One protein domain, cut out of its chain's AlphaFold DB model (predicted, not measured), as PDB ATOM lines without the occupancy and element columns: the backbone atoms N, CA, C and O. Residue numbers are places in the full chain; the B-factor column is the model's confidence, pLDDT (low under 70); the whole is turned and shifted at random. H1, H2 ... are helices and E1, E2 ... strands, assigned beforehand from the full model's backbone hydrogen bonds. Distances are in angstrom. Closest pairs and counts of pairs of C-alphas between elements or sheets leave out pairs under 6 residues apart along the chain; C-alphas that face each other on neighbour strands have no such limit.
ATOM      1  N   LEU A   2       6.928  -2.642  -3.156       87.12
ATOM      2  CA  LEU A   2       5.636  -2.618  -3.899       87.12
ATOM      3  C   LEU A   2       5.759  -2.585  -5.434       87.12
ATOM      4  O   LEU A   2       5.104  -3.372  -6.109       87.12
ATOM      5  N   ARG A   3       6.646  -1.744  -5.987       88.44
ATOM      6  CA  ARG A   3       6.907  -1.684  -7.444       88.44
ATOM      7  C   ARG A   3       7.390  -3.022  -8.006       88.44
ATOM      8  O   ARG A   3       6.882  -3.503  -9.000       88.44
ATOM      9  N   LYS A   4       8.301  -3.686  -7.286       89.06
ATOM     10  CA  LYS A   4       8.777  -5.035  -7.640       89.06
ATOM     11  C   LYS A   4       7.645  -6.076  -7.674       89.06
ATOM     12  O   LYS A   4       7.723  -7.014  -8.452       89.06
ATOM     13  N   ALA A   5       6.632  -5.931  -6.817       90.19
ATOM     14  CA  ALA A   5       5.487  -6.837  -6.802       90.19
ATOM     15  C   ALA A   5       4.506  -6.525  -7.944       90.19
ATOM     16  O   ALA A   5       3.933  -7.452  -8.501       90.19
ATOM     17  N   ASN A   6       4.350  -5.248  -8.310       92.44
ATOM     18  CA  ASN A   6       3.480  -4.775  -9.390       92.44
ATOM     19  C   ASN A   6       4.333  -4.154 -10.519       92.44
ATOM     20  O   ASN A   6       4.315  -2.933 -10.685       92.44
ATOM     21  N   PRO A   7       5.122  -4.959 -11.261       90.44
ATOM     22  CA  PRO A   7       6.064  -4.444 -12.259       90.44
ATOM     23  C   PRO A   7       5.362  -3.701 -13.403       90.44
ATOM     24  O   PRO A   7       5.914  -2.754 -13.942       90.44
ATOM     25  N   ASP A   8       4.115  -4.064 -13.711       90.38
ATOM     26  CA  ASP A   8       3.306  -3.403 -14.742       90.38
ATOM     27  C   ASP A   8       2.847  -1.979 -14.341       90.38
ATOM     28  O   ASP A   8       2.237  -1.278 -15.140       90.38
ATOM     29  N   MET A   9       3.136  -1.540 -13.109       90.75
ATOM     30  CA  MET A   9       2.728  -0.242 -12.550       90.75
ATOM     31  C   MET A   9       3.918   0.695 -12.294       90.75
ATOM     32  O   MET A   9       3.842   1.583 -11.439       90.75
ATOM     33  N   GLU A  10       5.036   0.502 -12.998       87.31
ATOM     34  CA  GLU A  10       6.272   1.269 -12.798       87.31
ATOM     35  C   GLU A  10       6.085   2.780 -13.023       87.31
ATOM     36  O   GLU A  10       6.524   3.585 -12.204       87.31
ATOM     37  N   GLU A  11       5.318   3.177 -14.032       89.31
ATOM     38  CA  GLU A  11       5.034   4.594 -14.313       89.31
ATOM     39  C   GLU A  11       3.835   5.146 -13.522       89.31
ATOM     40  O   GLU A  11       3.492   6.324 -13.618       89.31
ATOM     41  N   THR A  12       3.179   4.313 -12.708       89.00
ATOM     42  CA  THR A  12       2.004   4.715 -11.925       89.00
ATOM     43  C   THR A  12       2.407   5.057 -10.494       89.00
ATOM     44  O   THR A  12       3.105   4.297  -9.814       89.00
ATOM     45  N   ALA A  13       1.953   6.213 -10.008       91.12
ATOM     46  CA  ALA A  13       2.178   6.626  -8.628       91.12
ATOM     47  C   ALA A  13       1.561   5.614  -7.649       91.12
ATOM     48  O   ALA A  13       0.418   5.192  -7.819       91.12
ATOM     49  N   ILE A  14       2.318   5.237  -6.615       91.00
ATOM     50  CA  ILE A  14       1.842   4.308  -5.586       91.00
ATOM     51  C   ILE A  14       0.813   5.041  -4.714       91.00
ATOM     52  O   ILE A  14       1.156   6.083  -4.148       91.00
ATOM     53  N   PRO A  15      -0.415   4.514  -4.563       91.31
ATOM     54  CA  PRO A  15      -1.393   5.058  -3.628       91.31
ATOM     55  C   PRO A  15      -0.822   5.145  -2.207       91.31
ATOM     56  O   PRO A  15      -0.267   4.169  -1.702       91.31
ATOM     57  N   VAL A  16      -0.962   6.309  -1.564       89.50
ATOM     58  CA  VAL A  16      -0.332   6.592  -0.259       89.50
ATOM     59  C   VAL A  16      -0.748   5.595   0.824       89.50
ATOM     60  O   VAL A  16       0.083   5.159   1.611       89.50
ATOM     61  N   GLU A  17      -2.001   5.146   0.806       86.56
ATOM     62  CA  GLU A  17      -2.514   4.180   1.780       86.56
ATOM     63  C   GLU A  17      -1.798   2.822   1.727       86.56
ATOM     64  O   GLU A  17      -1.724   2.131   2.733       86.56
ATOM     65  N   LEU A  18      -1.219   2.440   0.578       88.00
ATOM     66  CA  LEU A  18      -0.483   1.177   0.451       88.00
ATOM     67  C   LEU A  18       0.893   1.227   1.126       88.00
ATOM     68  O   LEU A  18       1.519   0.185   1.313       88.00
ATOM     69  N   VAL A  19       1.385   2.424   1.457       89.12
ATOM     70  CA  VAL A  19       2.666   2.625   2.152       89.12
ATOM     71  C   VAL A  19       2.493   3.125   3.584       89.12
ATOM     72  O   VAL A  19       3.475   3.184   4.323       89.12
ATOM     73  N   THR A  20       1.270   3.457   3.995       83.31
ATOM     74  CA  THR A  20       0.954   3.901   5.355       83.31
ATOM     75  C   THR A  20       0.159   2.842   6.100       83.31
ATOM     76  O   THR A  20      -0.784   2.273   5.561       83.31
ATOM     77  N   CYS A  21       0.475   2.615   7.372       80.12
ATOM     78  CA  CYS A  21      -0.373   1.788   8.224       80.12
ATOM     79  C   CYS A  21      -1.652   2.544   8.607       80.12
ATOM     80  O   CYS A  21      -1.607   3.738   8.903       80.12
ATOM     81  N   SER A  22      -2.779   1.833   8.662       80.50
ATOM     82  CA  SER A  22      -4.014   2.378   9.233       80.50
ATOM     83  C   SER A  22      -3.874   2.586  10.743       80.50
ATOM     84  O   SER A  22      -3.157   1.845  11.420       80.50
ATOM     85  N   GLY A  23      -4.603   3.565  11.286       74.25
ATOM     86  CA  GLY A  23      -4.574   3.907  12.712       74.25
ATOM     87  C   GLY A  23      -5.042   2.779  13.641       74.25
ATOM     88  O   GLY A  23      -4.656   2.760  14.805       74.25
ATOM     89  N   SER A  24      -5.831   1.820  13.139       77.81
ATOM     90  CA  SER A  24      -6.253   0.627  13.891       77.81
ATOM     91  C   SER A  24      -5.257  -0.536  13.810       77.81
ATOM     92  O   SER A  24      -5.352  -1.475  14.596       77.81
ATOM     93  N   GLY A  25      -4.355  -0.523  12.822       77.94
ATOM     94  CA  GLY A  25      -3.504  -1.662  12.465       77.94
ATOM     95  C   GLY A  25      -4.242  -2.878  11.878       77.94
ATOM     96  O   GLY A  25      -3.590  -3.868  11.562       77.94
ATOM     97  N   LEU A  26      -5.571  -2.823  11.720       75.00
ATOM     98  CA  LEU A  26      -6.431  -3.958  11.337       75.00
ATOM     99  C   LEU A  26      -7.370  -3.633  10.166       75.00
ATOM    100  O   LEU A  26      -8.418  -4.260  10.014       75.00
ATOM    101  N   ASP A  27      -7.051  -2.612   9.374       75.81
ATOM    102  CA  ASP A  27      -7.976  -2.150   8.346       75.81
ATOM    103  C   ASP A  27      -8.209  -3.208   7.268       75.81
ATOM    104  O   ASP A  27      -7.296  -3.623   6.557       75.81
ATOM    105  N   GLN A  28      -9.458  -3.647   7.168       82.88
ATOM    106  CA  GLN A  28      -9.914  -4.571   6.136       82.88
ATOM    107  C   GLN A  28     -10.297  -3.839   4.841       82.88
ATOM    108  O   GLN A  28     -10.665  -4.494   3.864       82.88
ATOM    109  N   HIS A  29     -10.257  -2.504   4.839       90.50
ATOM    110  CA  HIS A  29     -10.690  -1.658   3.742       90.50
ATOM    111  C   HIS A  29      -9.527  -0.872   3.136       90.50
ATOM    112  O   HIS A  29      -8.654  -0.368   3.835       90.50
ATOM    113  N   ILE A  30      -9.552  -0.748   1.811       92.69
ATOM    114  CA  ILE A  30      -8.657   0.124   1.039       92.69
ATOM    115  C   ILE A  30      -9.472   0.928   0.028       92.69
ATOM    116  O   ILE A  30     -10.603   0.557  -0.297       92.69
ATOM    117  N   SER A  31      -8.928   2.005  -0.527       93.00
ATOM    118  CA  SER A  31      -9.619   2.724  -1.595       93.00
ATOM    119  C   SER A  31      -9.708   1.880  -2.880       93.00
ATOM    120  O   SER A  31      -8.844   1.039  -3.173       93.00
ATOM    121  N   PRO A  32     -10.701   2.158  -3.743       94.00
ATOM    122  CA  PRO A  32     -10.767   1.574  -5.077       94.00
ATOM    123  C   PRO A  32      -9.518   1.832  -5.926       94.00
ATOM    124  O   PRO A  32      -9.201   1.018  -6.790       94.00
ATOM    125  N   ALA A  33      -8.797   2.936  -5.707       92.44
ATOM    126  CA  ALA A  33      -7.563   3.222  -6.439       92.44
ATOM    127  C   ALA A  33      -6.433   2.267  -6.021       92.44
ATOM    128  O   ALA A  33      -5.746   1.715  -6.881       92.44
ATOM    129  N   ALA A  34      -6.292   2.005  -4.719       93.44
ATOM    130  CA  ALA A  34      -5.335   1.037  -4.185       93.44
ATOM    131  C   ALA A  34      -5.644  -0.409  -4.587       93.44
ATOM    132  O   ALA A  34      -4.719  -1.177  -4.867       93.44
ATOM    133  N   ALA A  35      -6.924  -0.776  -4.672       95.06
ATOM    134  CA  ALA A  35      -7.329  -2.076  -5.198       95.06
ATOM    135  C   ALA A  35      -6.993  -2.201  -6.696       95.06
ATOM    136  O   ALA A  35      -6.363  -3.173  -7.117       95.06
ATOM    137  N   LYS A  36      -7.340  -1.182  -7.497       94.06
ATOM    138  CA  LYS A  36      -7.077  -1.154  -8.947       94.06
ATOM    139  C   LYS A  36      -5.594  -1.229  -9.292       94.06
ATOM    140  O   LYS A  36      -5.240  -1.936 -10.229       94.06
ATOM    141  N   TYR A  37      -4.731  -0.585  -8.503       95.19
ATOM    142  CA  TYR A  37      -3.273  -0.644  -8.672       95.19
ATOM    143  C   TYR A  37      -2.723  -2.083  -8.684       95.19
ATOM    144  O   TYR A  37      -1.653  -2.342  -9.223       95.19
ATOM    145  N   GLN A  38      -3.443  -3.041  -8.094       95.44
ATOM    146  CA  GLN A  38      -2.976  -4.418  -7.927       95.44
ATOM    147  C   GLN A  38      -3.648  -5.422  -8.878       95.44
ATOM    148  O   GLN A  38      -3.279  -6.597  -8.862       95.44
ATOM    149  N   VAL A  39      -4.607  -4.988  -9.707       96.62
ATOM    150  CA  VAL A  39      -5.450  -5.873 -10.536       96.62
ATOM    151  C   VAL A  39      -4.623  -6.777 -11.441       96.62
ATOM    152  O   VAL A  39      -4.790  -7.992 -11.382       96.62
ATOM    153  N   THR A  40      -3.690  -6.217 -12.213       95.69
ATOM    154  CA  THR A  40      -2.858  -6.979 -13.156       95.69
ATOM    155  C   THR A  40      -2.082  -8.097 -12.464       95.69
ATOM    156  O   THR A  40      -2.053  -9.239 -12.923       95.69
ATOM    157  N   ARG A  41      -1.487  -7.802 -11.304       96.00
ATOM    158  CA  ARG A  41      -0.740  -8.789 -10.515       96.00
ATOM    159  C   ARG A  41      -1.653  -9.899  -9.995       96.00
ATOM    160  O   ARG A  41      -1.286 -11.070 -10.058       96.00
ATOM    161  N   ILE A  42      -2.823  -9.538  -9.469       96.56
ATOM    162  CA  ILE A  42      -3.801 -10.486  -8.917       96.56
ATOM    163  C   ILE A  42      -4.357 -11.392 -10.021       96.56
ATOM    164  O   ILE A  42      -4.442 -12.604  -9.823       96.56
ATOM    165  N   ALA A  43      -4.678 -10.826 -11.183       96.56
ATOM    166  CA  ALA A  43      -5.147 -11.550 -12.358       96.56
ATOM    167  C   ALA A  43      -4.130 -12.614 -12.801       96.56
ATOM    168  O   ALA A  43      -4.475 -13.793 -12.908       96.56
ATOM    169  N   LYS A  44      -2.853 -12.226 -12.935       95.06
ATOM    170  CA  LYS A  44      -1.746 -13.145 -13.254       95.06
ATOM    171  C   LYS A  44      -1.591 -14.256 -12.210       95.06
ATOM    172  O   LYS A  44      -1.428 -15.414 -12.580       95.06
ATOM    173  N   ALA A  45      -1.658 -13.923 -10.921       95.06
ATOM    174  CA  ALA A  45      -1.470 -14.890  -9.836       95.06
ATOM    175  C   ALA A  45      -2.600 -15.929  -9.735       95.06
ATOM    176  O   ALA A  45      -2.339 -17.070  -9.368       95.06
ATOM    177  N   ASN A  46      -3.833 -15.547 -10.079       94.62
ATOM    178  CA  ASN A  46      -5.011 -16.416  -9.993       94.62
ATOM    179  C   ASN A  46      -5.408 -17.044 -11.339       94.62
ATOM    180  O   ASN A  46      -6.428 -17.724 -11.417       94.62
ATOM    181  N   ASN A  47      -4.632 -16.816 -12.406       95.56
ATOM    182  CA  ASN A  47      -4.965 -17.240 -13.771       95.56
ATOM    183  C   ASN A  47      -6.378 -16.782 -14.201       95.56
ATOM    184  O   ASN A  47      -7.177 -17.546 -14.746       95.56
ATOM    185  N   MET A  48      -6.697 -15.520 -13.908       96.25
ATOM    186  CA  MET A  48      -7.975 -14.867 -14.210       96.25
ATOM    187  C   MET A  48      -7.746 -13.667 -15.128       96.25
ATOM    188  O   MET A  48      -6.650 -13.115 -15.174       96.25
ATOM    189  N   SER A  49      -8.788 -13.231 -15.838       97.56
ATOM    190  CA  SER A  49      -8.726 -11.986 -16.606       97.56
ATOM    191  C   SER A  49      -8.818 -10.764 -15.685       97.56
ATOM    192  O   SER A  49      -9.435 -10.824 -14.612       97.56
ATOM    193  N   GLU A  50      -8.225  -9.645 -16.099       97.06
ATOM    194  CA  GLU A  50      -8.278  -8.392 -15.336       97.06
ATOM    195  C   GLU A  50      -9.713  -7.886 -15.171       97.06
ATOM    196  O   GLU A  50     -10.066  -7.378 -14.108       97.06
ATOM    197  N   GLU A  51     -10.573  -8.098 -16.169       97.31
ATOM    198  CA  GLU A  51     -11.988  -7.726 -16.117       97.31
ATOM    199  C   GLU A  51     -12.721  -8.513 -15.030       97.31
ATOM    200  O   GLU A  51     -13.523  -7.947 -14.286       97.31
ATOM    201  N   LYS A  52     -12.423  -9.813 -14.890       97.25
ATOM    202  CA  LYS A  52     -13.034 -10.653 -13.855       97.25
ATOM    203  C   LYS A  52     -12.603 -10.207 -12.460       97.25
ATOM    204  O   LYS A  52     -13.445 -10.103 -11.569       97.25
ATOM    205  N   VAL A  53     -11.318  -9.907 -12.272       97.19
ATOM    206  CA  VAL A  53     -10.798  -9.375 -11.002       97.19
ATOM    207  C   VAL A  53     -11.398  -7.997 -10.704       97.19
ATOM    208  O   VAL A  53     -11.853  -7.753  -9.589       97.19
ATOM    209  N   GLY A  54     -11.471  -7.117 -11.703       96.75
ATOM    210  CA  GLY A  54     -12.091  -5.798 -11.587       96.75
ATOM    211  C   GLY A  54     -13.563  -5.871 -11.178       96.75
ATOM    212  O   GLY A  54     -13.982  -5.144 -10.279       96.75
ATOM    213  N   ALA A  55     -14.324  -6.802 -11.758       96.75
ATOM    214  CA  ALA A  55     -15.722  -7.029 -11.401       96.75
ATOM    215  C   ALA A  55     -15.889  -7.544  -9.960       96.75
ATOM    216  O   ALA A  55     -16.836  -7.158  -9.274       96.75
ATOM    217  N   ILE A  56     -14.981  -8.397  -9.473       97.06
ATOM    218  CA  ILE A  56     -14.977  -8.845  -8.069       97.06
ATOM    219  C   ILE A  56     -14.709  -7.666  -7.129       97.06
ATOM    220  O   ILE A  56     -15.430  -7.489  -6.147       97.06
ATOM    221  N   ILE A  57     -13.714  -6.834  -7.446       96.38
ATOM    222  CA  ILE A  57     -13.399  -5.630  -6.665       96.38
ATOM    223  C   ILE A  57     -14.605  -4.695  -6.610       96.38
ATOM    224  O   ILE A  57     -14.954  -4.219  -5.533       96.38
ATOM    225  N   GLU A  58     -15.271  -4.457  -7.740       95.00
ATOM    226  CA  GLU A  58     -16.465  -3.612  -7.796       95.00
ATOM    227  C   GLU A  58     -17.606  -4.171  -6.937       95.00
ATOM    228  O   GLU A  58     -18.206  -3.426  -6.165       95.00
ATOM    229  N   LYS A  59     -17.849  -5.490  -6.974       95.38
ATOM    230  CA  LYS A  59     -18.833  -6.155  -6.100       95.38
ATOM    231  C   LYS A  59     -18.497  -6.044  -4.613       95.38
ATOM    232  O   LYS A  59     -19.401  -6.042  -3.782       95.38
ATOM    233  N   CYS A  60     -17.213  -5.957  -4.281       95.00
ATOM    234  CA  CYS A  60     -16.721  -5.778  -2.916       95.00
ATOM    235  C   CYS A  60     -16.487  -4.305  -2.552       95.00
ATOM    236  O   CYS A  60     -15.886  -4.032  -1.509       95.00
ATOM    237  N   THR A  61     -16.902  -3.364  -3.409       94.56
ATOM    238  CA  THR A  61     -16.763  -1.929  -3.164       94.56
ATOM    239  C   THR A  61     -18.012  -1.395  -2.478       94.56
ATOM    240  O   THR A  61     -19.073  -1.268  -3.094       94.56
ATOM    241  N   ASP A  62     -17.869  -1.002  -1.219       88.88
ATOM    242  CA  ASP A  62     -18.914  -0.317  -0.480       88.88
ATOM    243  C   ASP A  62     -18.979   1.161  -0.902       88.88
ATOM    244  O   ASP A  62     -17.973   1.857  -1.095       88.88
ATOM    245  N   SER A  63     -20.207   1.630  -1.112       84.38
ATOM    246  CA  SER A  63     -20.501   2.993  -1.554       84.38
ATOM    247  C   SER A  63     -20.637   3.948  -0.373       84.38
ATOM    248  O   SER A  63     -20.834   3.540   0.768       84.38
ATOM    249  N   ARG A  64     -20.601   5.252  -0.661       84.56
ATOM    250  CA  ARG A  64     -20.871   6.288   0.342       84.56
ATOM    251  C   ARG A  64     -22.274   6.119   0.918       84.56
ATOM    252  O   ARG A  64     -23.241   5.957   0.167       84.56
ATOM    253  N   PHE A  65     -22.397   6.231   2.234       72.44
ATOM    254  CA  PHE A  65     -23.681   6.232   2.917       72.44
ATOM    255  C   PHE A  65     -24.507   7.448   2.469       72.44
ATOM    256  O   PHE A  65     -24.035   8.587   2.510       72.44
ATOM    257  N   LEU A  66     -25.722   7.198   1.965       78.12
ATOM    258  CA  LEU A  66     -26.597   8.203   1.331       78.12
ATOM    259  C   LEU A  66     -25.927   9.005   0.192       78.12
ATOM    260  O   LEU A  66     -26.340  10.120  -0.113       78.12
ATOM    261  N   GLY A  67     -24.865   8.474  -0.424       74.00
ATOM    262  CA  GLY A  67     -24.114   9.147  -1.492       74.00
ATOM    263  C   GLY A  67     -23.201  10.294  -1.035       74.00
ATOM    264  O   GLY A  67     -22.374  10.751  -1.824       74.00
ATOM    265  N   VAL A  68     -23.291  10.728   0.226       75.00
ATOM    266  CA  VAL A  68     -22.603  11.932   0.732       75.00
ATOM    267  C   VAL A  68     -21.701  11.676   1.940       75.00
ATOM    268  O   VAL A  68     -20.746  12.422   2.130       75.00
ATOM    269  N   PHE A  69     -21.940  10.618   2.718       74.31
ATOM    270  CA  PHE A  69     -21.160  10.315   3.919       74.31
ATOM    271  C   PHE A  69     -20.192   9.149   3.699       74.31
ATOM    272  O   PHE A  69     -20.569   8.090   3.202       74.31
ATOM    273  N   GLY A  70     -18.941   9.341   4.120       79.00
ATOM    274  CA  GLY A  70     -17.876   8.346   4.006       79.00
ATOM    275  C   GLY A  70     -17.200   8.307   2.632       79.00
ATOM    276  O   GLY A  70     -17.511   9.079   1.721       79.00
ATOM    277  N   GLU A  71     -16.254   7.384   2.494       82.75
ATOM    278  CA  GLU A  71     -15.479   7.167   1.274       82.75
ATOM    279  C   GLU A  71     -15.853   5.834   0.626       82.75
ATOM    280  O   GLU A  71     -16.346   4.922   1.290       82.75
ATOM    281  N   LYS A  72     -15.636   5.717  -0.690       89.56
ATOM    282  CA  LYS A  72     -15.744   4.408  -1.339       89.56
ATOM    283  C   LYS A  72     -14.586   3.557  -0.854       89.56
ATOM    284  O   LYS A  72     -13.443   4.001  -0.938       89.56
ATOM    285  N   THR A  73     -14.881   2.347  -0.416       93.00
ATOM    286  CA  THR A  73     -13.878   1.429   0.119       93.00
ATOM    287  C   THR A  73     -14.087   0.034  -0.437       93.00
ATOM    288  O   THR A  73     -15.197  -0.342  -0.793       93.00
ATOM    289  N   VAL A  74     -13.009  -0.726  -0.555       94.88
ATOM    290  CA  VAL A  74     -12.996  -2.105  -1.034       94.88
ATOM    291  C   VAL A  74     -12.704  -3.006   0.147       94.88
ATOM    292  O   VAL A  74     -11.669  -2.847   0.793       94.88
ATOM    293  N   ASN A  75     -13.586  -3.966   0.414       94.44
ATOM    294  CA  ASN A  75     -13.369  -4.954   1.464       94.44
ATOM    295  C   ASN A  75     -12.392  -6.043   0.989       94.44
ATOM    296  O   ASN A  75     -12.747  -6.901   0.177       94.44
ATOM    297  N   VAL A  76     -11.163  -6.021   1.506       94.25
ATOM    298  CA  VAL A  76     -10.066  -6.908   1.083       94.25
ATOM    299  C   VAL A  76     -10.370  -8.375   1.386       94.25
ATOM    300  O   VAL A  76     -10.085  -9.245   0.564       94.25
ATOM    301  N   LEU A  77     -10.982  -8.664   2.538       93.62
ATOM    302  CA  LEU A  77     -11.330 -10.033   2.916       93.62
ATOM    303  C   LEU A  77     -12.343 -10.633   1.937       93.62
ATOM    304  O   LEU A  77     -12.117 -11.729   1.430       93.62
ATOM    305  N   LYS A  78     -13.429  -9.910   1.632       94.88
ATOM    306  CA  LYS A  78     -14.434 -10.367   0.659       94.88
ATOM    307  C   LYS A  78     -13.817 -10.592  -0.719       94.88
ATOM    308  O   LYS A  78     -14.109 -11.613  -1.330       94.88
ATOM    309  N   VAL A  79     -12.935  -9.695  -1.178       96.06
ATOM    310  CA  VAL A  79     -12.223  -9.872  -2.455       96.06
ATOM    311  C   VAL A  79     -11.447 -11.187  -2.463       96.06
ATOM    312  O   VAL A  79     -11.613 -11.966  -3.395       96.06
ATOM    313  N   ASN A  80     -10.649 -11.463  -1.429       95.94
ATOM    314  CA  ASN A  80      -9.869 -12.702  -1.357       95.94
ATOM    315  C   ASN A  80     -10.771 -13.943  -1.356       95.94
ATOM    316  O   ASN A  80     -10.550 -14.854  -2.144       95.94
ATOM    317  N   LEU A  81     -11.841 -13.943  -0.556       96.12
ATOM    318  CA  LEU A  81     -12.791 -15.059  -0.516       96.12
ATOM    319  C   LEU A  81     -13.492 -15.292  -1.866       96.12
ATOM    320  O   LEU A  81     -13.720 -16.439  -2.241       96.12
ATOM    321  N   MET A  82     -13.814 -14.228  -2.610       96.31
ATOM    322  CA  MET A  82     -14.400 -14.339  -3.952       96.31
ATOM    323  C   MET A  82     -13.392 -14.809  -5.008       96.31
ATOM    324  O   MET A  82     -13.761 -15.527  -5.937       96.31
ATOM    325  N   LEU A  83     -12.122 -14.408  -4.896       95.44
ATOM    326  CA  LEU A  83     -11.051 -14.909  -5.764       95.44
ATOM    327  C   LEU A  83     -10.820 -16.411  -5.541       95.44
ATOM    328  O   LEU A  83     -10.676 -17.147  -6.514       95.44
ATOM    329  N   ASP A  84     -10.890 -16.859  -4.285       95.12
ATOM    330  CA  ASP A  84     -10.774 -18.269  -3.892       95.12
ATOM    331  C   ASP A  84     -12.037 -19.097  -4.215       95.12
ATOM    332  O   ASP A  84     -12.038 -20.321  -4.075       95.12
ATOM    333  N   GLY A  85     -13.128 -18.450  -4.646       93.25
ATOM    334  CA  GLY A  85     -14.403 -19.102  -4.963       93.25
ATOM    335  C   GLY A  85     -15.199 -19.570  -3.740       93.25
ATOM    336  O   GLY A  85     -16.065 -20.435  -3.869       93.25
TER     337      GLY A  85
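AT A GLANCE: This is residues 2 to 85 of the 87 residues of the protein "Potassium-transporting ATPase subunit C" of Dorea longicatena (UniProt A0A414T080). A small cluster of short helices, with H2 and H4 packed on H3, has a long winding stretch, residues 2 to 31, before it and a loop, residues 60 to 72, between H3 and E1. The 84 printed residues hold H1, H2, H3, E1 and H4 in that order; under half, 34, are in named elements, mostly helix. The whole is compact, with a radius of gyration of the C-alphas of 13.2 A and spans of 35 by 28 by 22 A.

HOW THE PARTS SIT: H1, residues 32 to 36, and the hub H3, residues 50 to 59, only just touch, with 3 pairs of C-alphas within 8 A, the closest those of Ala 35 and Ile 57, 7.2 A apart. H2, residues 39 to 46, touches H3 about perpendicular at 76 degrees; the closest C-alphas are Ala 43 and Glu 50, 5.4 A. E1, residues 73 to 75, pairs with no named strand, but residues 29 to 30 and 61 to 62 pair antiparallel with it. H4, residues 76 to 83, touches H3 at a steep tilt of 51 degrees, opposite ways; the closest C-alphas are Ile 57 and Val 79, 6.1 A. In H1 to H4 every O i to N i+4 pair is within hydrogen-bond range.

IN THESE COORDINATES: H1 begins at C-alpha 32, (-10.767, 1.574, -5.077), and H4 ends at C-alpha 83, (-11.051, -14.909, -5.764). From first to last C-alpha H1 measures 6.0 A, H2 10.6 A, H3 14.2 A, E1 6.5 A and H4 10.6 A.

THE WHOLE: The C-alphas farthest apart, Lys 4 and Leu 66, are 38.8 A apart. The printed part has no cut, the link from H3 to E1 is long, and no printed residue is under 70 in pLDDT.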